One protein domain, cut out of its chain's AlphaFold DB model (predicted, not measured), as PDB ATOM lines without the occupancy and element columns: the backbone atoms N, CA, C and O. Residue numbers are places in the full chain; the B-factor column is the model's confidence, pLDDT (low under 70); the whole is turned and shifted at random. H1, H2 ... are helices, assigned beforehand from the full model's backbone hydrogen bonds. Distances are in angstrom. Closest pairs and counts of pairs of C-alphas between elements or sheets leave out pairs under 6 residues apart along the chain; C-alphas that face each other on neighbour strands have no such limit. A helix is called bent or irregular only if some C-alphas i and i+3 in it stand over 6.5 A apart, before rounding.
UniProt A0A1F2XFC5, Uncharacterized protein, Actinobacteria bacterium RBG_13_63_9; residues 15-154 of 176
ATOM      1  N   LEU A  15     -35.800  -5.039  62.702       97.06
ATOM      2  CA  LEU A  15     -34.746  -4.626  61.777       97.06
ATOM      3  C   LEU A  15     -34.456  -5.697  60.722       97.06
ATOM      4  O   LEU A  15     -34.293  -5.358  59.556       97.06
ATOM      5  N   VAL A  16     -34.454  -6.979  61.099       96.81
ATOM      6  CA  VAL A  16     -34.312  -8.094  60.150       96.81
ATOM      7  C   VAL A  16     -35.483  -8.130  59.166       96.81
ATOM      8  O   VAL A  16     -35.261  -8.251  57.964       96.81
ATOM      9  N   GLY A  17     -36.722  -7.977  59.646       95.69
ATOM     10  CA  GLY A  17     -37.907  -7.917  58.787       95.69
ATOM     11  C   GLY A  17     -37.854  -6.750  57.796       95.69
ATOM     12  O   GLY A  17     -38.094  -6.940  56.608       95.69
ATOM     13  N   VAL A  18     -37.462  -5.558  58.257       96.69
ATOM     14  CA  VAL A  18     -37.263  -4.385  57.391       96.69
ATOM     15  C   VAL A  18     -36.131  -4.623  56.391       96.69
ATOM     16  O   VAL A  18     -36.295  -4.327  55.210       96.69
ATOM     17  N   ALA A  19     -35.007  -5.200  56.820       95.69
ATOM     18  CA  ALA A  19     -33.890  -5.516  55.936       95.69
ATOM     19  C   ALA A  19     -34.302  -6.502  54.831       95.69
ATOM     20  O   ALA A  19     -33.980  -6.271  53.671       95.69
ATOM     21  N   LEU A  20     -35.080  -7.542  55.152       96.88
ATOM     22  CA  LEU A  20     -35.618  -8.490  54.166       96.88
ATOM     23  C   LEU A  20     -36.495  -7.817  53.099       96.88
ATOM     24  O   LEU A  20     -36.519  -8.274  51.960       96.88
ATOM     25  N   ILE A  21     -37.183  -6.725  53.442       96.81
ATOM     26  CA  ILE A  21     -37.979  -5.945  52.484       96.81
ATOM     27  C   ILE A  21     -37.083  -5.027  51.655       96.81
ATOM     28  O   ILE A  21     -37.246  -4.954  50.445       96.81
ATOM     29  N   VAL A  22     -36.159  -4.305  52.294       97.12
ATOM     30  CA  VAL A  22     -35.389  -3.226  51.657       97.12
ATOM     31  C   VAL A  22     -34.246  -3.763  50.790       97.12
ATOM     32  O   VAL A  22     -34.015  -3.248  49.697       97.12
ATOM     33  N   LEU A  23     -33.543  -4.809  51.239       96.06
ATOM     34  CA  LEU A  23     -32.361  -5.343  50.553       96.06
ATOM     35  C   LEU A  23     -32.632  -5.778  49.099       96.06
ATOM     36  O   LEU A  23     -31.826  -5.410  48.242       96.06
ATOM     37  N   PRO A  24     -33.737  -6.478  48.758       95.94
ATOM     38  CA  PRO A  24     -34.051  -6.809  47.368       95.94
ATOM     39  C   PRO A  24     -34.083  -5.594  46.431       95.94
ATOM     40  O   PRO A  24     -33.637  -5.698  45.291       95.94
ATOM     41  N   PHE A  25     -34.559  -4.438  46.903       96.88
ATOM     42  CA  PHE A  25     -34.609  -3.212  46.102       96.88
ATOM     43  C   PHE A  25     -33.254  -2.509  46.037       96.88
ATOM     44  O   PHE A  25     -32.862  -2.068  44.962       96.88
ATOM     45  N   VAL A  26     -32.506  -2.469  47.145       97.12
ATOM     46  CA  VAL A  26     -31.140  -1.907  47.177       97.12
ATOM     47  C   VAL A  26     -30.216  -2.634  46.197       97.12
ATOM     48  O   VAL A  26     -29.409  -2.006  45.520       97.12
ATOM     49  N   TYR A  27     -30.356  -3.955  46.078       95.75
ATOM     50  CA  TYR A  27     -29.573  -4.765  45.143       95.75
ATOM     51  C   TYR A  27     -30.199  -4.902  43.748       95.75
ATOM     52  O   TYR A  27     -29.673  -5.654  42.925       95.75
ATOM     53  N   HIS A  28     -31.302  -4.199  43.463       95.56
ATOM     54  CA  HIS A  28     -32.031  -4.289  42.192       95.56
ATOM     55  C   HIS A  28     -32.388  -5.732  41.796       95.56
ATOM     56  O   HIS A  28     -32.368  -6.095  40.618       95.56
ATOM     57  N   MET A  29     -32.698  -6.588  42.774       95.62
ATOM     58  CA  MET A  29     -33.024  -7.989  42.513       95.62
ATOM     59  C   MET A  29     -34.196  -8.160  41.531       95.62
ATOM     60  O   MET A  29     -34.038  -8.985  40.639       95.62
ATOM     61  N   PRO A  30     -35.317  -7.405  41.602       94.50
ATOM     62  CA  PRO A  30     -36.421  -7.551  40.642       94.50
ATOM     63  C   PRO A  30     -36.009  -7.363  39.176       94.50
ATOM     64  O   PRO A  30     -36.424  -8.136  38.307       94.50
ATOM     65  N   ASP A  31     -35.160  -6.370  38.908       95.56
ATOM     66  CA  ASP A  31     -34.668  -6.090  37.559       95.56
ATOM     67  C   ASP A  31     -33.684  -7.172  37.112       95.56
ATOM     68  O   ASP A  31     -33.788  -7.690  36.001       95.56
ATOM     69  N   ARG A  32     -32.762  -7.572  37.999       93.56
ATOM     70  CA  ARG A  32     -31.746  -8.594  37.712       93.56
ATOM     71  C   ARG A  32     -32.349  -9.972  37.474       93.56
ATOM     72  O   ARG A  32     -31.928 -10.651  36.545       93.56
ATOM     73  N   THR A  33     -33.332 -10.387  38.269       94.81
ATOM     74  CA  THR A  33     -33.989 -11.686  38.084       94.81
ATOM     75  C   THR A  33     -34.860 -11.703  36.832       94.81
ATOM     76  O   THR A  33     -34.887 -12.709  36.133       94.81
ATOM     77  N   THR A  34     -35.498 -10.581  36.483       93.69
ATOM     78  CA  THR A  34     -36.214 -10.437  35.204       93.69
ATOM     79  C   THR A  34     -35.254 -10.449  34.009       93.69
ATOM     80  O   THR A  34     -35.562 -11.033  32.974       93.69
ATOM     81  N   ALA A  35     -34.092  -9.805  34.125       94.62
ATOM     82  CA  ALA A  35     -33.073  -9.825  33.080       94.62
ATOM     83  C   ALA A  35     -32.482 -11.229  32.888       94.62
ATOM     84  O   ALA A  35     -32.344 -11.671  31.752       94.62
ATOM     85  N   ALA A  36     -32.199 -11.946  33.981       92.75
ATOM     86  CA  ALA A  36     -31.724 -13.327  33.938       92.75
ATOM     87  C   ALA A  36     -32.738 -14.265  33.260       92.75
ATOM     88  O   ALA A  36     -32.359 -15.058  32.407       92.75
ATOM     89  N   ASP A  37     -34.027 -14.123  33.575       92.81
ATOM     90  CA  ASP A  37     -35.131 -14.874  32.956       92.81
ATOM     91  C   ASP A  37     -35.232 -14.634  31.435       92.81
ATOM     92  O   ASP A  37     -35.287 -15.573  30.638       92.81
ATOM     93  N   LYS A  38     -35.156 -13.364  31.012       93.25
ATOM     94  CA  LYS A  38     -35.106 -12.996  29.588       93.25
ATOM     95  C   LYS A  38     -33.872 -13.554  28.890       93.25
ATOM     96  O   LYS A  38     -33.986 -14.042  27.771       93.25
ATOM     97  N   MET A  39     -32.709 -13.472  29.536       92.75
ATOM     98  CA  MET A  39     -31.463 -14.020  29.008       92.75
ATOM     99  C   MET A  39     -31.599 -15.532  28.805       92.75
ATOM    100  O   MET A  39     -31.354 -16.011  27.705       92.75
ATOM    101  N   MET A  40     -32.065 -16.268  29.816       91.88
ATOM    102  CA  MET A  40     -32.254 -17.719  29.727       91.88
ATOM    103  C   MET A  40     -33.220 -18.096  28.595       91.88
ATOM    104  O   MET A  40     -32.945 -19.001  27.817       91.88
ATOM    105  N   THR A  41     -34.311 -17.341  28.443       91.56
ATOM    106  CA  THR A  41     -35.284 -17.527  27.355       91.56
ATOM    107  C   THR A  41     -34.668 -17.254  25.977       91.56
ATOM    108  O   THR A  41     -34.960 -17.961  25.019       91.56
ATOM    109  N   ALA A  42     -33.802 -16.244  25.862       92.69
ATOM    110  CA  ALA A  42     -33.127 -15.904  24.611       92.69
ATOM    111  C   ALA A  42     -32.045 -16.923  24.217       92.69
ATOM    112  O   ALA A  42     -31.803 -17.117  23.027       92.69
ATOM    113  N   PHE A  43     -31.408 -17.573  25.195       90.44
ATOM    114  CA  PHE A  43     -30.420 -18.626  24.958       90.44
ATOM    115  C   PHE A  43     -31.039 -20.008  24.726       90.44
ATOM    116  O   PHE A  43     -30.356 -20.870  24.192       90.44
ATOM    117  N   ASP A  44     -32.312 -20.222  25.056       88.12
ATOM    118  CA  ASP A  44     -33.016 -21.498  24.864       88.12
ATOM    119  C   ASP A  44     -32.946 -22.091  23.440       88.12
ATOM    120  O   ASP A  44     -32.640 -23.278  23.297       88.12
ATOM    121  N   PRO A  45     -33.147 -21.313  22.355       89.19
ATOM    122  CA  PRO A  45     -32.990 -21.849  21.006       89.19
ATOM    123  C   PRO A  45     -31.535 -22.169  20.643       89.19
ATOM    124  O   PRO A  45     -31.314 -22.728  19.585       89.19
ATOM    125  N   ILE A  46     -30.549 -21.807  21.466       87.44
ATOM    126  CA  ILE A  46     -29.120 -22.020  21.192       87.44
ATOM    127  C   ILE A  46     -28.573 -23.144  22.081       87.44
ATOM    128  O   ILE A  46     -27.883 -24.040  21.607       87.44
ATOM    129  N   VAL A  47     -28.890 -23.110  23.375       89.00
ATOM    130  CA  VAL A  47     -28.396 -24.032  24.401       89.00
ATOM    131  C   VAL A  47     -29.482 -25.063  24.699       89.00
ATOM    132  O   VAL A  47     -30.156 -25.016  25.727       89.00
ATOM    133  N   ASN A  48     -29.662 -25.999  23.768       91.25
ATOM    134  CA  ASN A  48     -30.574 -27.130  23.916       91.25
ATOM    135  C   ASN A  48     -29.931 -28.441  23.452       91.25
ATOM    136  O   ASN A  48     -28.876 -28.452  22.815       91.25
ATOM    137  N   THR A  49     -30.556 -29.554  23.835       90.44
ATOM    138  CA  THR A  49     -30.012 -30.901  23.634       90.44
ATOM    139  C   THR A  49     -29.799 -31.231  22.160       90.44
ATOM    140  O   THR A  49     -28.808 -31.877  21.822       90.44
ATOM    141  N   ASP A  50     -30.683 -30.759  21.281       91.50
ATOM    142  CA  ASP A  50     -30.596 -31.034  19.846       91.50
ATOM    143  C   ASP A  50     -29.357 -30.356  19.249       91.50
ATOM    144  O   ASP A  50     -28.572 -30.998  18.552       91.50
ATOM    145  N   HIS A  51     -29.113 -29.086  19.589       90.62
ATOM    146  CA  HIS A  51     -27.907 -28.380  19.151       90.62
ATOM    147  C   HIS A  51     -26.633 -28.915  19.799       90.62
ATOM    148  O   HIS A  51     -25.615 -29.003  19.120       90.62
ATOM    149  N   ALA A  52     -26.674 -29.315  21.072       91.50
ATOM    150  CA  ALA A  52     -25.525 -29.945  21.724       91.50
ATOM    151  C   ALA A  52     -25.134 -31.260  21.027       91.50
ATOM    152  O   ALA A  52     -23.955 -31.509  20.782       91.50
ATOM    153  N   THR A  53     -26.129 -32.064  20.638       92.19
ATOM    154  CA  THR A  53     -25.917 -33.317  19.898       92.19
ATOM    155  C   THR A  53     -25.376 -33.050  18.495       92.19
ATOM    156  O   THR A  53     -24.447 -33.723  18.056       92.19
ATOM    157  N   LEU A  54     -25.919 -32.042  17.803       92.56
ATOM    158  CA  LEU A  54     -25.432 -31.629  16.486       92.56
ATOM    159  C   LEU A  54     -23.961 -31.196  16.545       92.56
ATOM    160  O   LEU A  54     -23.148 -31.700  15.780       92.56
ATOM    161  N   LEU A  55     -23.610 -30.325  17.498       91.88
ATOM    162  CA  LEU A  55     -22.236 -29.860  17.692       91.88
ATOM    163  C   LEU A  55     -21.279 -31.012  18.004       91.88
ATOM    164  O   LEU A  55     -20.158 -31.027  17.505       91.88
ATOM    165  N   GLN A  56     -21.716 -31.988  18.803       92.56
ATOM    166  CA  GLN A  56     -20.908 -33.167  19.097       92.56
ATOM    167  C   GLN A  56     -20.611 -33.977  17.828       92.56
ATOM    168  O   GLN A  56     -19.457 -34.337  17.606       92.56
ATOM    169  N   GLY A  57     -21.615 -34.193  16.974       93.88
ATOM    170  CA  GLY A  57     -21.434 -34.874  15.690       93.88
ATOM    171  C   GLY A  57     -20.548 -34.098  14.708       93.88
ATOM    172  O   GLY A  57     -19.720 -34.696  14.018       93.88
ATOM    173  N   ASP A  58     -20.665 -32.768  14.670       93.88
ATOM    174  CA  ASP A  58     -19.820 -31.914  13.828       93.88
ATOM    175  C   ASP A  58     -18.349 -31.977  14.268       93.88
ATOM    176  O   ASP A  58     -17.450 -32.116  13.437       93.88
ATOM    177  N   VAL A  59     -18.088 -31.925  15.579       93.75
ATOM    178  CA  VAL A  59     -16.731 -32.050  16.128       93.75
ATOM    179  C   VAL A  59     -16.153 -33.442  15.880       93.75
ATOM    180  O   VAL A  59     -14.979 -33.546  15.527       93.75
ATOM    181  N   GLU A  60     -16.951 -34.499  16.027       94.69
ATOM    182  CA  GLU A  60     -16.531 -35.869  15.715       94.69
ATOM    183  C   GLU A  60     -16.149 -35.996  14.235       94.69
ATOM    184  O   GLU A  60     -15.047 -36.440  13.921       94.69
ATOM    185  N   THR A  61     -16.990 -35.480  13.333       94.62
ATOM    186  CA  THR A  61     -16.722 -35.471  11.886       94.62
ATOM    187  C   THR A  61     -15.419 -34.742  11.553       94.62
ATOM    188  O   THR A  61     -14.589 -35.258  10.803       94.62
ATOM    189  N   LEU A  62     -15.204 -33.552  12.122       93.44
ATOM    190  CA  LEU A  62     -13.980 -32.784  11.885       93.44
ATOM    191  C   LEU A  62     -12.737 -33.462  12.478       93.44
ATOM    192  O   LEU A  62     -11.659 -33.379  11.888       93.44
ATOM    193  N   SER A  63     -12.884 -34.144  13.615       91.25
ATOM    194  CA  SER A  63     -11.796 -34.900  14.243       91.25
ATOM    195  C   SER A  63     -11.388 -36.089  13.374       91.25
ATOM    196  O   SER A  63     -10.203 -36.251  13.097       91.25
ATOM    197  N   SER A  64     -12.353 -36.838  12.830       93.25
ATOM    198  CA  SER A  64     -12.074 -37.922  11.880       93.25
ATOM    199  C   SER A  64     -11.378 -37.421  10.612       93.25
ATOM    200  O   SER A  64     -10.422 -38.035  10.152       93.25
ATOM    201  N   MET A  65     -11.773 -36.262  10.072       90.69
ATOM    202  CA  MET A  65     -11.080 -35.662   8.919       90.69
ATOM    203  C   MET A  65      -9.620 -35.283   9.228       90.69
ATOM    204  O   MET A  65      -8.746 -35.371   8.358       90.69
ATOM    205  N   ALA A  66      -9.341 -34.835  10.455       88.81
ATOM    206  CA  ALA A  66      -7.980 -34.532  10.888       88.81
ATOM    207  C   ALA A  66      -7.140 -35.811  11.040       88.81
ATOM    208  O   ALA A  66      -6.004 -35.843  10.564       88.81
ATOM    209  N   GLU A  67      -7.706 -36.873  11.616       89.81
ATOM    210  CA  GLU A  67      -7.073 -38.198  11.710       89.81
ATOM    211  C   GLU A  67      -6.792 -38.806  10.324       89.81
ATOM    212  O   GLU A  67      -5.691 -39.304  10.066       89.81
ATOM    213  N   ASP A  68      -7.735 -38.683   9.386       90.12
ATOM    214  CA  ASP A  68      -7.547 -39.100   7.994       90.12
ATOM    215  C   ASP A  68      -6.368 -38.355   7.357       90.12
ATOM    216  O   ASP A  68      -5.526 -38.956   6.691       90.12
ATOM    217  N   THR A  69      -6.249 -37.047   7.603       86.75
ATOM    218  CA  THR A  69      -5.136 -36.237   7.081       86.75
ATOM    219  C   THR A  69      -3.787 -36.705   7.635       86.75
ATOM    220  O   THR A  69      -2.816 -36.796   6.879       86.75
ATOM    221  N   GLN A  70      -3.728 -37.061   8.922       83.75
ATOM    222  CA  GLN A  70      -2.526 -37.630   9.543       83.75
ATOM    223  C   GLN A  70      -2.142 -38.990   8.948       83.75
ATOM    224  O   GLN A  70      -0.967 -39.337   8.947       83.75
ATOM    225  N   THR A  71      -3.101 -39.737   8.401       87.50
ATOM    226  CA  THR A  71      -2.850 -41.031   7.747       87.50
ATOM    227  C   THR A  71      -2.473 -40.871   6.269       87.50
ATOM    228  O   THR A  71      -1.619 -41.590   5.747       87.50
ATOM    229  N   LEU A  72      -3.085 -39.908   5.576       88.25
ATOM    230  CA  LEU A  72      -2.871 -39.666   4.147       88.25
ATOM    231  C   LEU A  72      -1.518 -39.013   3.848       88.25
ATOM    232  O   LEU A  72      -0.923 -39.305   2.810       88.25
ATOM    233  N   LEU A  73      -1.019 -38.145   4.733       86.25
ATOM    234  CA  LEU A  73       0.269 -37.468   4.552       86.25
ATOM    235  C   LEU A  73       1.456 -38.448   4.479       86.25
ATOM    236  O   LEU A  73       2.205 -38.380   3.501       86.25
ATOM    237  N   PRO A  74       1.615 -39.401   5.416       85.75
ATOM    238  CA  PRO A  74       2.637 -40.438   5.315       85.75
ATOM    239  C   PRO A  74       2.509 -41.278   4.042       85.75
ATOM    240  O   PRO A  74       3.504 -41.499   3.356       85.75
ATOM    241  N   ALA A  75       1.286 -41.680   3.669       89.31
ATOM    242  CA  ALA A  75       1.043 -42.457   2.451       89.31
ATOM    243  C   ALA A  75       1.438 -41.690   1.173       89.31
ATOM    244  O   ALA A  75       1.979 -42.271   0.230       89.31
ATOM    245  N   LEU A  76       1.213 -40.372   1.147       88.44
ATOM    246  CA  LEU A  76       1.682 -39.500   0.072       88.44
ATOM    247  C   LEU A  76       3.217 -39.423   0.048       88.44
ATOM    248  O   LEU A  76       3.811 -39.490  -1.027       88.44
ATOM    249  N   GLY A  77       3.854 -39.325   1.217       88.00
ATOM    250  CA  GLY A  77       5.312 -39.368   1.357       88.00
ATOM    251  C   GLY A  77       5.910 -40.655   0.785       88.00
ATOM    252  O   GLY A  77       6.802 -40.589  -0.060       88.00
ATOM    253  N   GLU A  78       5.352 -41.814   1.150       90.38
ATOM    254  CA  GLU A  78       5.763 -43.118   0.616       90.38
ATOM    255  C   GLU A  78       5.633 -43.184  -0.912       90.38
ATOM    256  O   GLU A  78       6.559 -43.629  -1.593       90.38
ATOM    257  N   GLN A  79       4.522 -42.692  -1.473       91.81
ATOM    258  CA  GLN A  79       4.311 -42.657  -2.925       91.81
ATOM    259  C   GLN A  79       5.283 -41.725  -3.658       91.81
ATOM    260  O   GLN A  79       5.652 -41.997  -4.802       91.81
ATOM    261  N   LEU A  80       5.711 -40.642  -3.011       91.12
ATOM    262  CA  LEU A  80       6.707 -39.711  -3.541       91.12
ATOM    263  C   LEU A  80       8.153 -40.179  -3.298       91.12
ATOM    264  O   LEU A  80       9.089 -39.515  -3.744       91.12
ATOM    265  N   GLY A  81       8.355 -41.312  -2.615       93.88
ATOM    266  CA  GLY A  81       9.679 -41.809  -2.236       93.88
ATOM    267  C   GLY A  81      10.383 -40.936  -1.192       93.88
ATOM    268  O   GLY A  81      11.610 -40.960  -1.107       93.88
ATOM    269  N   MET A  82       9.623 -40.148  -0.427       92.81
ATOM    270  CA  MET A  82      10.114 -39.270   0.633       92.81
ATOM    271  C   MET A  82       9.896 -39.909   2.004       92.81
ATOM    272  O   MET A  82       8.905 -40.599   2.238       92.81
ATOM    273  N   THR A  83      10.804 -39.647   2.944       90.31
ATOM    274  CA  THR A  83      10.545 -39.955   4.355       90.31
ATOM    275  C   THR A  83       9.588 -38.928   4.959       90.31
ATOM    276  O   THR A  83       9.475 -37.800   4.482       90.31
ATOM    277  N   GLU A  84       8.926 -39.291   6.054       84.75
ATOM    278  CA  GLU A  84       8.001 -38.409   6.779       84.75
ATOM    279  C   GLU A  84       8.670 -37.092   7.220       84.75
ATOM    280  O   GLU A  84       8.097 -36.012   7.085       84.75
ATOM    281  N   ALA A  85       9.936 -37.166   7.649       87.69
ATOM    282  CA  ALA A  85      10.737 -35.992   7.990       87.69
ATOM    283  C   ALA A  85      11.000 -35.093   6.768       87.69
ATOM    284  O   ALA A  85      10.851 -33.880   6.863       87.69
ATOM    285  N   GLN A  86      11.324 -35.679   5.609       90.06
ATOM    286  CA  GLN A  86      11.540 -34.918   4.372       90.06
ATOM    287  C   GLN A  86      10.259 -34.238   3.886       90.06
ATOM    288  O   GLN A  86      10.311 -33.098   3.427       90.06
ATOM    289  N   LEU A  87       9.115 -34.917   4.005       88.31
ATOM    290  CA  LEU A  87       7.823 -34.342   3.649       88.31
ATOM    291  C   LEU A  87       7.466 -33.175   4.577       88.31
ATOM    292  O   LEU A  87       7.053 -32.126   4.092       88.31
ATOM    293  N   ASN A  88       7.670 -33.319   5.889       87.06
ATOM    294  CA  ASN A  88       7.437 -32.234   6.844       87.06
ATOM    295  C   ASN A  88       8.368 -31.037   6.617       87.06
ATOM    296  O   ASN A  88       7.900 -29.899   6.651       87.06
ATOM    297  N   ASP A  89       9.649 -31.274   6.331       90.62
ATOM    298  CA  ASP A  89      10.600 -30.207   6.008       90.62
ATOM    299  C   ASP A  89      10.201 -29.477   4.714       90.62
ATOM    300  O   ASP A  89      10.221 -28.246   4.668       90.62
ATOM    301  N   MET A  90       9.762 -30.214   3.684       90.25
ATOM    302  CA  MET A  90       9.235 -29.637   2.441       90.25
ATOM    303  C   MET A  90       7.965 -28.819   2.697       90.25
ATOM    304  O   MET A  90       7.845 -27.695   2.221       90.25
ATOM    305  N   LEU A  91       7.018 -29.341   3.481       90.06
ATOM    306  CA  LEU A  91       5.791 -28.625   3.831       90.06
ATOM    307  C   LEU A  91       6.085 -27.349   4.625       90.06
ATOM    308  O   LEU A  91       5.452 -26.324   4.384       90.06
ATOM    309  N   ALA A  92       7.057 -27.379   5.535       89.88
ATOM    310  CA  ALA A  92       7.463 -26.205   6.298       89.88
ATOM    311  C   ALA A  92       8.166 -25.149   5.426       89.88
ATOM    312  O   ALA A  92       7.948 -23.953   5.630       89.88
ATOM    313  N   ALA A  93       8.987 -25.576   4.462       94.06
ATOM    314  CA  ALA A  93       9.745 -24.685   3.587       94.06
ATOM    315  C   ALA A  93       8.897 -24.104   2.443       94.06
ATOM    316  O   ALA A  93       8.887 -22.889   2.238       94.06
ATOM    317  N   ASP A  94       8.165 -24.960   1.727       94.50
ATOM    318  CA  ASP A  94       7.464 -24.606   0.489       94.50
ATOM    319  C   ASP A  94       5.990 -24.237   0.729       94.50
ATOM    320  O   ASP A  94       5.414 -23.444  -0.018       94.50
ATOM    321  N   TYR A  95       5.376 -24.760   1.799       93.44
ATOM    322  CA  TYR A  95       3.958 -24.557   2.125       93.44
ATOM    323  C   TYR A  95       3.728 -24.122   3.589       93.44
ATOM    324  O   TYR A  95       2.903 -24.716   4.293       93.44
ATOM    325  N   PRO A  96       4.369 -23.039   4.071       91.88
ATOM    326  CA  PRO A  96       4.329 -22.646   5.485       91.88
ATOM    327  C   PRO A  96       2.909 -22.388   6.019       91.88
ATOM    328  O   PRO A  96       2.633 -22.607   7.198       91.88
ATOM    329  N   GLY A  97       1.979 -21.957   5.158       92.19
ATOM    330  CA  GLY A  97       0.569 -21.788   5.521       92.19
ATOM    331  C   GLY A  97      -0.147 -23.105   5.830       92.19
ATOM    332  O   GLY A  97      -0.966 -23.144   6.744       92.19
ATOM    333  N   LEU A  98       0.185 -24.186   5.115       88.38
ATOM    334  CA  LEU A  98      -0.365 -25.519   5.361       88.38
ATOM    335  C   LEU A  98       0.201 -26.102   6.661       88.38
ATOM    336  O   LEU A  98      -0.569 -26.557   7.500       88.38
ATOM    337  N   ALA A  99       1.516 -25.990   6.876       86.62
ATOM    338  CA  ALA A  99       2.160 -26.407   8.124       86.62
ATOM    339  C   ALA A  99       1.567 -25.688   9.354       86.62
ATOM    340  O   ALA A  99       1.188 -26.329  10.335       86.62
ATOM    341  N   ALA A 100       1.397 -24.363   9.278       89.62
ATOM    342  CA  ALA A 100       0.750 -23.588  10.337       89.62
ATOM    343  C   ALA A 100      -0.746 -23.926  10.491       89.62
ATOM    344  O   ALA A 100      -1.277 -23.915  11.602       89.62
ATOM    345  N   GLY A 101      -1.432 -24.211   9.382       88.25
ATOM    346  CA  GLY A 101      -2.837 -24.611   9.365       88.25
ATOM    347  C   GLY A 101      -3.079 -25.928  10.099       88.25
ATOM    348  O   GLY A 101      -4.009 -25.996  10.896       88.25
ATOM    349  N   MET A 102      -2.215 -26.928   9.897       86.44
ATOM    350  CA  MET A 102      -2.310 -28.224  10.580       86.44
ATOM    351  C   MET A 102      -2.196 -28.079  12.103       86.44
ATOM    352  O   MET A 102      -3.055 -28.583  12.821       86.44
ATOM    353  N   GLN A 103      -1.223 -27.303  12.596       86.50
ATOM    354  CA  GLN A 103      -1.094 -27.029  14.036       86.50
ATOM    355  C   GLN A 103      -2.311 -26.290  14.606       86.50
ATOM    356  O   GLN A 103      -2.835 -26.656  15.656       86.50
ATOM    357  N   LYS A 104      -2.797 -25.254  13.908       90.75
ATOM    358  CA  LYS A 104      -3.983 -24.506  14.355       90.75
ATOM    359  C   LYS A 104      -5.246 -25.352  14.339       90.75
ATOM    360  O   LYS A 104      -6.123 -25.134  15.169       90.75
ATOM    361  N   MET A 105      -5.373 -26.267  13.382       89.50
ATOM    362  CA  MET A 105      -6.527 -27.152  13.293       89.50
ATOM    363  C   MET A 105      -6.592 -28.082  14.503       89.50
ATOM    364  O   MET A 105      -7.651 -28.186  15.110       89.50
ATOM    365  N   GLU A 106      -5.466 -28.661  14.917       87.88
ATOM    366  CA  GLU A 106      -5.392 -29.493  16.124       87.88
ATOM    367  C   GLU A 106      -5.763 -28.707  17.397       87.88
ATOM    368  O   GLU A 106      -6.585 -29.159  18.201       87.88
ATOM    369  N   GLU A 107      -5.246 -27.482  17.547       92.25
ATOM    370  CA  GLU A 107      -5.605 -26.587  18.658       92.25
ATOM    371  C   GLU A 107      -7.105 -26.244  18.653       92.25
ATOM    372  O   GLU A 107      -7.776 -26.319  19.687       92.25
ATOM    373  N   MET A 108      -7.658 -25.898  17.485       92.19
ATOM    374  CA  MET A 108      -9.080 -25.582  17.337       92.19
ATOM    375  C   MET A 108      -9.970 -26.786  17.643       92.19
ATOM    376  O   MET A 108     -10.964 -26.610  18.337       92.19
ATOM    377  N   LEU A 109      -9.629 -27.992  17.182       92.44
ATOM    378  CA  LEU A 109     -10.400 -29.209  17.464       92.44
ATOM    379  C   LEU A 109     -10.348 -29.593  18.942       92.44
ATOM    380  O   LEU A 109     -11.370 -29.951  19.528       92.44
ATOM    381  N   THR A 110      -9.188 -29.432  19.579       93.44
ATOM    382  CA  THR A 110      -9.043 -29.621  21.030       93.44
ATOM    383  C   THR A 110      -9.942 -28.652  21.794       93.44
ATOM    384  O   THR A 110     -10.653 -29.037  22.721       93.44
ATOM    385  N   ARG A 111      -9.975 -27.383  21.381       93.94
ATOM    386  CA  ARG A 111     -10.845 -26.390  22.009       93.94
ATOM    387  C   ARG A 111     -12.326 -26.661  21.741       93.94
ATOM    388  O   ARG A 111     -13.118 -26.627  22.673       93.94
ATOM    389  N   LEU A 112     -12.700 -26.933  20.491       93.50
ATOM    390  CA  LEU A 112     -14.084 -27.194  20.090       93.50
ATOM    391  C   LEU A 112     -14.645 -28.437  20.778       93.50
ATOM    392  O   LEU A 112     -15.788 -28.401  21.224       93.50
ATOM    393  N   SER A 113     -13.855 -29.502  20.912       92.12
ATOM    394  CA  SER A 113     -14.265 -30.693  21.660       92.12
ATOM    395  C   SER A 113     -14.462 -30.388  23.144       92.12
ATOM    396  O   SER A 113     -15.506 -30.743  23.689       92.12
ATOM    397  N   GLY A 114     -13.544 -29.648  23.773       93.88
ATOM    398  CA  GLY A 114     -13.680 -29.224  25.168       93.88
ATOM    399  C   GLY A 114     -14.903 -28.333  25.416       93.88
ATOM    400  O   GLY A 114     -15.701 -28.605  26.314       93.88
ATOM    401  N   ASP A 115     -15.094 -27.297  24.597       91.75
ATOM    402  CA  ASP A 115     -16.234 -26.378  24.701       91.75
ATOM    403  C   ASP A 115     -17.565 -27.117  24.444       91.75
ATOM    404  O   ASP A 115     -18.539 -26.932  25.180       91.75
ATOM    405  N   THR A 116     -17.604 -28.011  23.448       92.94
ATOM    406  CA  THR A 116     -18.791 -28.828  23.139       92.94
ATOM    407  C   THR A 116     -19.107 -29.807  24.263       92.94
ATOM    408  O   THR A 116     -20.269 -29.947  24.632       92.94
ATOM    409  N   GLN A 117     -18.094 -30.431  24.872       93.19
ATOM    410  CA  GLN A 117     -18.285 -31.299  26.032       93.19
ATOM    411  C   GLN A 117     -18.935 -30.536  27.189       93.19
ATOM    412  O   GLN A 117     -19.914 -31.018  27.760       93.19
ATOM    413  N   VAL A 118     -18.460 -29.325  27.502       92.69
ATOM    414  CA  VAL A 118     -19.065 -28.491  28.553       92.69
ATOM    415  C   VAL A 118     -20.524 -28.175  28.220       92.69
ATOM    416  O   VAL A 118     -21.381 -28.279  29.098       92.69
ATOM    417  N   ILE A 119     -20.838 -27.822  26.970       91.69
ATOM    418  CA  ILE A 119     -22.223 -27.572  26.547       91.69
ATOM    419  C   ILE A 119     -23.076 -28.828  26.748       91.69
ATOM    420  O   ILE A 119     -24.119 -28.745  27.395       91.69
ATOM    421  N   THR A 120     -22.633 -29.989  26.271       91.38
ATOM    422  CA  THR A 120     -23.375 -31.254  26.380       91.38
ATOM    423  C   THR A 120     -23.566 -31.700  27.832       91.38
ATOM    424  O   THR A 120     -24.645 -32.162  28.200       91.38
ATOM    425  N   GLU A 121     -22.574 -31.503  28.700       93.56
ATOM    426  CA  GLU A 121     -22.688 -31.808  30.133       93.56
ATOM    427  C   GLU A 121     -23.623 -30.836  30.872       93.56
ATOM    428  O   GLU A 121     -24.302 -31.222  31.828       93.56
ATOM    429  N   GLN A 122     -23.675 -29.568  30.447       93.31
ATOM    430  CA  GLN A 122     -24.411 -28.513  31.149       93.31
ATOM    431  C   GLN A 122     -25.786 -28.197  30.555       93.31
ATOM    432  O   GLN A 122     -26.594 -27.562  31.233       93.31
ATOM    433  N   VAL A 123     -26.114 -28.665  29.350       93.25
ATOM    434  CA  VAL A 123     -27.399 -28.375  28.690       93.25
ATOM    435  C   VAL A 123     -28.597 -28.848  29.518       93.25
ATOM    436  O   VAL A 123     -29.602 -28.147  29.638       93.25
ATOM    437  N   GLY A 124     -28.462 -29.985  30.207       92.31
ATOM    438  CA  GLY A 124     -29.477 -30.468  31.141       92.31
ATOM    439  C   GLY A 124     -29.625 -29.579  32.382       92.31
ATOM    440  O   GLY A 124     -30.734 -29.389  32.882       92.31
ATOM    441  N   ASN A 125     -28.527 -28.998  32.876       91.81
ATOM    442  CA  ASN A 125     -28.562 -28.054  33.996       91.81
ATOM    443  C   ASN A 125     -29.164 -26.710  33.577       91.81
ATOM    444  O   ASN A 125     -29.931 -26.131  34.343       91.81
ATOM    445  N   PHE A 126     -28.879 -26.251  32.358       92.00
ATOM    446  CA  PHE A 126     -29.510 -25.075  31.766       92.00
ATOM    447  C   PHE A 126     -31.033 -25.256  31.662       92.00
ATOM    448  O   PHE A 126     -31.786 -24.408  32.147       92.00
ATOM    449  N   ALA A 127     -31.490 -26.402  31.140       90.44
ATOM    450  CA  ALA A 127     -32.913 -26.726  31.045       90.44
ATOM    451  C   ALA A 127     -33.607 -26.697  32.420       90.44
ATOM    452  O   ALA A 127     -34.642 -26.052  32.570       90.44
ATOM    453  N   LYS A 128     -32.995 -27.302  33.449       90.94
ATOM    454  CA  LYS A 128     -33.509 -27.264  34.832       90.94
ATOM    455  C   LYS A 128     -33.509 -25.856  35.426       90.94
ATOM    456  O   LYS A 128     -34.447 -25.478  36.120       90.94
ATOM    457  N   ALA A 129     -32.460 -25.071  35.185       88.88
ATOM    458  CA  ALA A 129     -32.354 -23.713  35.712       88.88
ATOM    459  C   ALA A 129     -33.451 -22.795  35.152       88.88
ATOM    460  O   ALA A 129     -33.954 -21.940  35.878       88.88
ATOM    461  N   LYS A 130     -33.856 -23.005  33.896       88.25
ATOM    462  CA  LYS A 130     -34.957 -22.283  33.243       88.25
ATOM    463  C   LYS A 130     -36.318 -22.540  33.901       88.25
ATOM    464  O   LYS A 130     -37.169 -21.658  33.905       88.25
ATOM    465  N   GLU A 131     -36.531 -23.723  34.474       89.75
ATOM    466  CA  GLU A 131     -37.787 -24.068  35.159       89.75
ATOM    467  C   GLU A 131     -37.937 -23.367  36.516       89.75
ATOM    468  O   GLU A 131     -39.036 -23.299  37.075       89.75
ATOM    469  N   LEU A 132     -36.845 -22.830  37.068       89.31
ATOM    470  CA  LEU A 132     -36.886 -22.146  38.351       89.31
ATOM    471  C   LEU A 132     -37.603 -20.792  38.218       89.31
ATOM    472  O   LEU A 132     -37.249 -19.984  37.359       89.31
ATOM    473  N   PRO A 133     -38.538 -20.453  39.125       88.06
ATOM    474  CA  PRO A 133     -39.221 -19.162  39.123       88.06
ATOM    475  C   PRO A 133     -38.329 -18.043  39.700       88.06
ATOM    476  O   PRO A 133     -38.710 -17.354  40.650       88.06
ATOM    477  N   ILE A 134     -37.133 -17.837  39.134       90.00
ATOM    478  CA  ILE A 134     -36.104 -16.895  39.625       90.00
ATOM    479  C   ILE A 134     -36.648 -15.461  39.667       90.00
ATOM    480  O   ILE A 134     -36.372 -14.693  40.592       90.00
ATOM    481  N   LYS A 135     -37.507 -15.105  38.706       90.62
ATOM    482  CA  LYS A 135     -38.218 -13.820  38.671       90.62
ATOM    483  C   LYS A 135     -39.000 -13.536  39.957       90.62
ATOM    484  O   LYS A 135     -39.143 -12.377  40.347       90.62
ATOM    485  N   TRP A 136     -39.498 -14.574  40.629       90.69
ATOM    486  CA  TRP A 136     -40.321 -14.438  41.828       90.69
ATOM    487  C   TRP A 136     -39.514 -14.415  43.134       90.69
ATOM    488  O   TRP A 136     -40.010 -13.946  44.156       90.69
ATOM    489  N   THR A 137     -38.245 -14.830  43.104       92.19
ATOM    490  CA  THR A 137     -37.351 -14.859  44.272       92.19
ATOM    491  C   THR A 137     -37.316 -13.553  45.085       92.19
ATOM    492  O   THR A 137     -37.397 -13.640  46.309       92.19
ATOM    493  N   PRO A 138     -37.272 -12.342  44.493       94.25
ATOM    494  CA  PRO A 138     -37.264 -11.098  45.269       94.25
ATOM    495  C   PRO A 138     -38.533 -10.919  46.115       94.25
ATOM    496  O   PRO A 138     -38.476 -10.403  47.230       94.25
ATOM    497  N   TRP A 139     -39.679 -11.395  45.620       94.94
ATOM    498  CA  TRP A 139     -40.965 -11.276  46.305       94.94
ATOM    499  C   TRP A 139     -41.073 -12.192  47.519       94.94
ATOM    500  O   TRP A 139     -41.722 -11.812  48.488       94.94
ATOM    501  N   LEU A 140     -40.388 -13.339  47.527       93.88
ATOM    502  CA  LEU A 140     -40.295 -14.191  48.718       93.88
ATOM    503  C   LEU A 140     -39.692 -13.437  49.908       93.88
ATOM    504  O   LEU A 140     -40.242 -13.487  51.008       93.88
ATOM    505  N   PHE A 141     -38.603 -12.698  49.681       94.25
ATOM    506  CA  PHE A 141     -37.962 -11.885  50.717       94.25
ATOM    507  C   PHE A 141     -38.885 -10.763  51.206       94.25
ATOM    508  O   PHE A 141     -39.050 -10.582  52.413       94.25
ATOM    509  N   VAL A 142     -39.546 -10.068  50.275       96.19
ATOM    510  CA  VAL A 142     -40.483  -8.981  50.596       96.19
ATOM    511  C   VAL A 142     -41.688  -9.491  51.387       96.19
ATOM    512  O   VAL A 142     -42.045  -8.891  52.398       96.19
ATOM    513  N   ILE A 143     -42.298 -10.608  50.978       96.12
ATOM    514  CA  ILE A 143     -43.440 -11.213  51.676       96.12
ATOM    515  C   ILE A 143     -43.018 -11.666  53.074       96.12
ATOM    516  O   ILE A 143     -43.695 -11.344  54.049       96.12
ATOM    517  N   LEU A 144     -41.887 -12.368  53.196       95.12
ATOM    518  CA  LEU A 144     -41.406 -12.867  54.482       95.12
ATOM    519  C   LEU A 144     -41.091 -11.722  55.454       95.12
ATOM    520  O   LEU A 144     -41.547 -11.737  56.600       95.12
ATOM    521  N   GLY A 145     -40.362 -10.705  54.992       94.94
ATOM    522  CA  GLY A 145     -40.090  -9.505  55.780       94.94
ATOM    523  C   GLY A 145     -41.373  -8.756  56.148       94.94
ATOM    524  O   GLY A 145     -41.552  -8.355  57.299       94.94
ATOM    525  N   GLY A 146     -42.312  -8.651  55.202       96.19
ATOM    526  CA  GLY A 146     -43.626  -8.044  55.395       96.19
ATOM    527  C   GLY A 146     -44.445  -8.732  56.483       96.19
ATOM    528  O   GLY A 146     -44.969  -8.055  57.363       96.19
ATOM    529  N   VAL A 147     -44.500 -10.068  56.488       96.75
ATOM    530  CA  VAL A 147     -45.186 -10.856  57.526       96.75
ATOM    531  C   VAL A 147     -44.572 -10.604  58.901       96.75
ATOM    532  O   VAL A 147     -45.305 -10.371  59.862       96.75
ATOM    533  N   ILE A 148     -43.239 -10.591  59.013       95.38
ATOM    534  CA  ILE A 148     -42.546 -10.333  60.285       95.38
ATOM    535  C   ILE A 148     -42.899  -8.940  60.821       95.38
ATOM    536  O   ILE A 148     -43.314  -8.802  61.975       95.38
ATOM    537  N   VAL A 149     -42.766  -7.911  59.981       95.19
ATOM    538  CA  VAL A 149     -43.074  -6.525  60.356       95.19
ATOM    539  C   VAL A 149     -44.553  -6.383  60.718       95.19
ATOM    540  O   VAL A 149     -44.878  -5.806  61.757       95.19
ATOM    541  N   PHE A 150     -45.450  -6.966  59.922       95.25
ATOM    542  CA  PHE A 150     -46.891  -6.930  60.158       95.25
ATOM    543  C   PHE A 150     -47.273  -7.571  61.495       95.25
ATOM    544  O   PHE A 150     -48.003  -6.961  62.271       95.25
ATOM    545  N   LEU A 151     -46.744  -8.756  61.820       94.38
ATOM    546  CA  LEU A 151     -47.023  -9.434  63.091       94.38
ATOM    547  C   LEU A 151     -46.520  -8.635  64.303       94.38
ATOM    548  O   LEU A 151     -47.191  -8.597  65.338       94.38
ATOM    549  N   LEU A 152     -45.367  -7.971  64.186       92.38
ATOM    550  CA  LEU A 152     -44.842  -7.107  65.246       92.38
ATOM    551  C   LEU A 152     -45.709  -5.863  65.455       92.38
ATOM    552  O   LEU A 152     -46.012  -5.521  66.601       92.38
ATOM    553  N   LEU A 153     -46.152  -5.223  64.372       91.06
ATOM    554  CA  LEU A 153     -47.056  -4.075  64.434       91.06
ATOM    555  C   LEU A 153     -48.434  -4.470  64.974       91.06
ATOM    556  O   LEU A 153     -48.966  -3.784  65.845       91.06
ATOM    557  N   LEU A 154     -48.979  -5.607  64.533       92.00
ATOM    558  CA  LEU A 154     -50.244  -6.157  65.019       92.00
ATOM    559  C   LEU A 154     -50.175  -6.431  66.524       92.00
ATOM    560  O   LEU A 154     -51.062  -6.031  67.273       92.00
TER     561      LEU A 154
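Overview. This is residues 15 to 154 of the 176 residues of an uncharacterized protein of Actinobacteria bacterium RBG_13_63_9 (UniProt A0A1F2XFC5). Six helices make a long rod of two limbs joined end to end, with H5, the longest helix, making one side of one limb and the joint. In the longer limb H5a and H3 run opposite ways as a narrow V with H4 across its wide end; in the shorter limb H6 runs back beside H2 and H1, and the short arm H5b lies between the limbs. The printed part has 140 residues with six named helices, H1 to H6 in order along the chain, and no named strand; its class is all helix. The whole is extended, with a radius of gyration of the C-alphas of 28.0 A and spans of 97 by 28 by 19 A.

Along the chain. H5, residues 96 to 131, was assigned as one helix by its hydrogen bonds but is bent: C-alphas 121 and 124 are 7.0 A apart. Its arms are H5a, residues 96 to 121, 37.7 A long from C-alpha 96 at (4.329, -22.646, 5.485), and H5b, residues 124 to 131. H3, residues 49 to 79, is 45.0 A long, and H4 is residues 84 to 94. H6, residues 134 to 154, is 31.0 A long, ends at C-alpha 154 at (-50.244, -6.157, 65.019) and is irregular, with C-alphas 135 and 138 7.2 A apart. H2 is residues 29 to 43, 20.7 A long. H1, residues 15 to 26, begins at C-alpha 15 at (-34.746, -4.626, 61.777) and is only just irregular, with C-alphas 21 and 24 6.51 A apart.

Arrangement. H5a and H5b stand at a steep tilt of 51 degrees. H5a touches H3 at a shallow tilt of 29 degrees, opposite ways, the closest C-alphas being those of Ala 52 and Thr 120, 5.3 A apart. With residues 98 to 99 alone H5a touches H4, about perpendicular at 74 degrees, closest at the C-alphas of Ala 92 and Ala 99, 5.6 A apart. H3 and H4 only just touch, only at the corner, with 3 pairs of C-alphas within 8 A. H2 only just touches H5b, with 3 pairs, closest at the C-alphas of Met 40 and Lys 130, 6.4 A apart. H6 touches H2 with residues 134 to 138 alone, closest at the C-alphas of Thr 33 and Lys 135, 4.8 A apart. H6 touches H1 at a shallow tilt of 31 degrees, opposite ways, closest at the C-alphas of Gly 17 and Gly 145, 4.0 A apart. H3 and H6 are apart. Every O i to N i+4 pair is within hydrogen-bond range in H2, H4 and H5a; the counts are 6 of 8 in H1, 25 of 27 in H3, 3 of 4 in H5b and 14 of 17 in H6.

Size, cuts and confidence. The two C-alphas farthest apart are those of Gly 81 and Leu 154, 96.9 A. The printed part has no cut, and its five links are tight. Residues 93 to 98, of which 96 to 98 belong to H5, stand free. The mean pLDDT of the printed part is 92.0, and no printed residue is under 70.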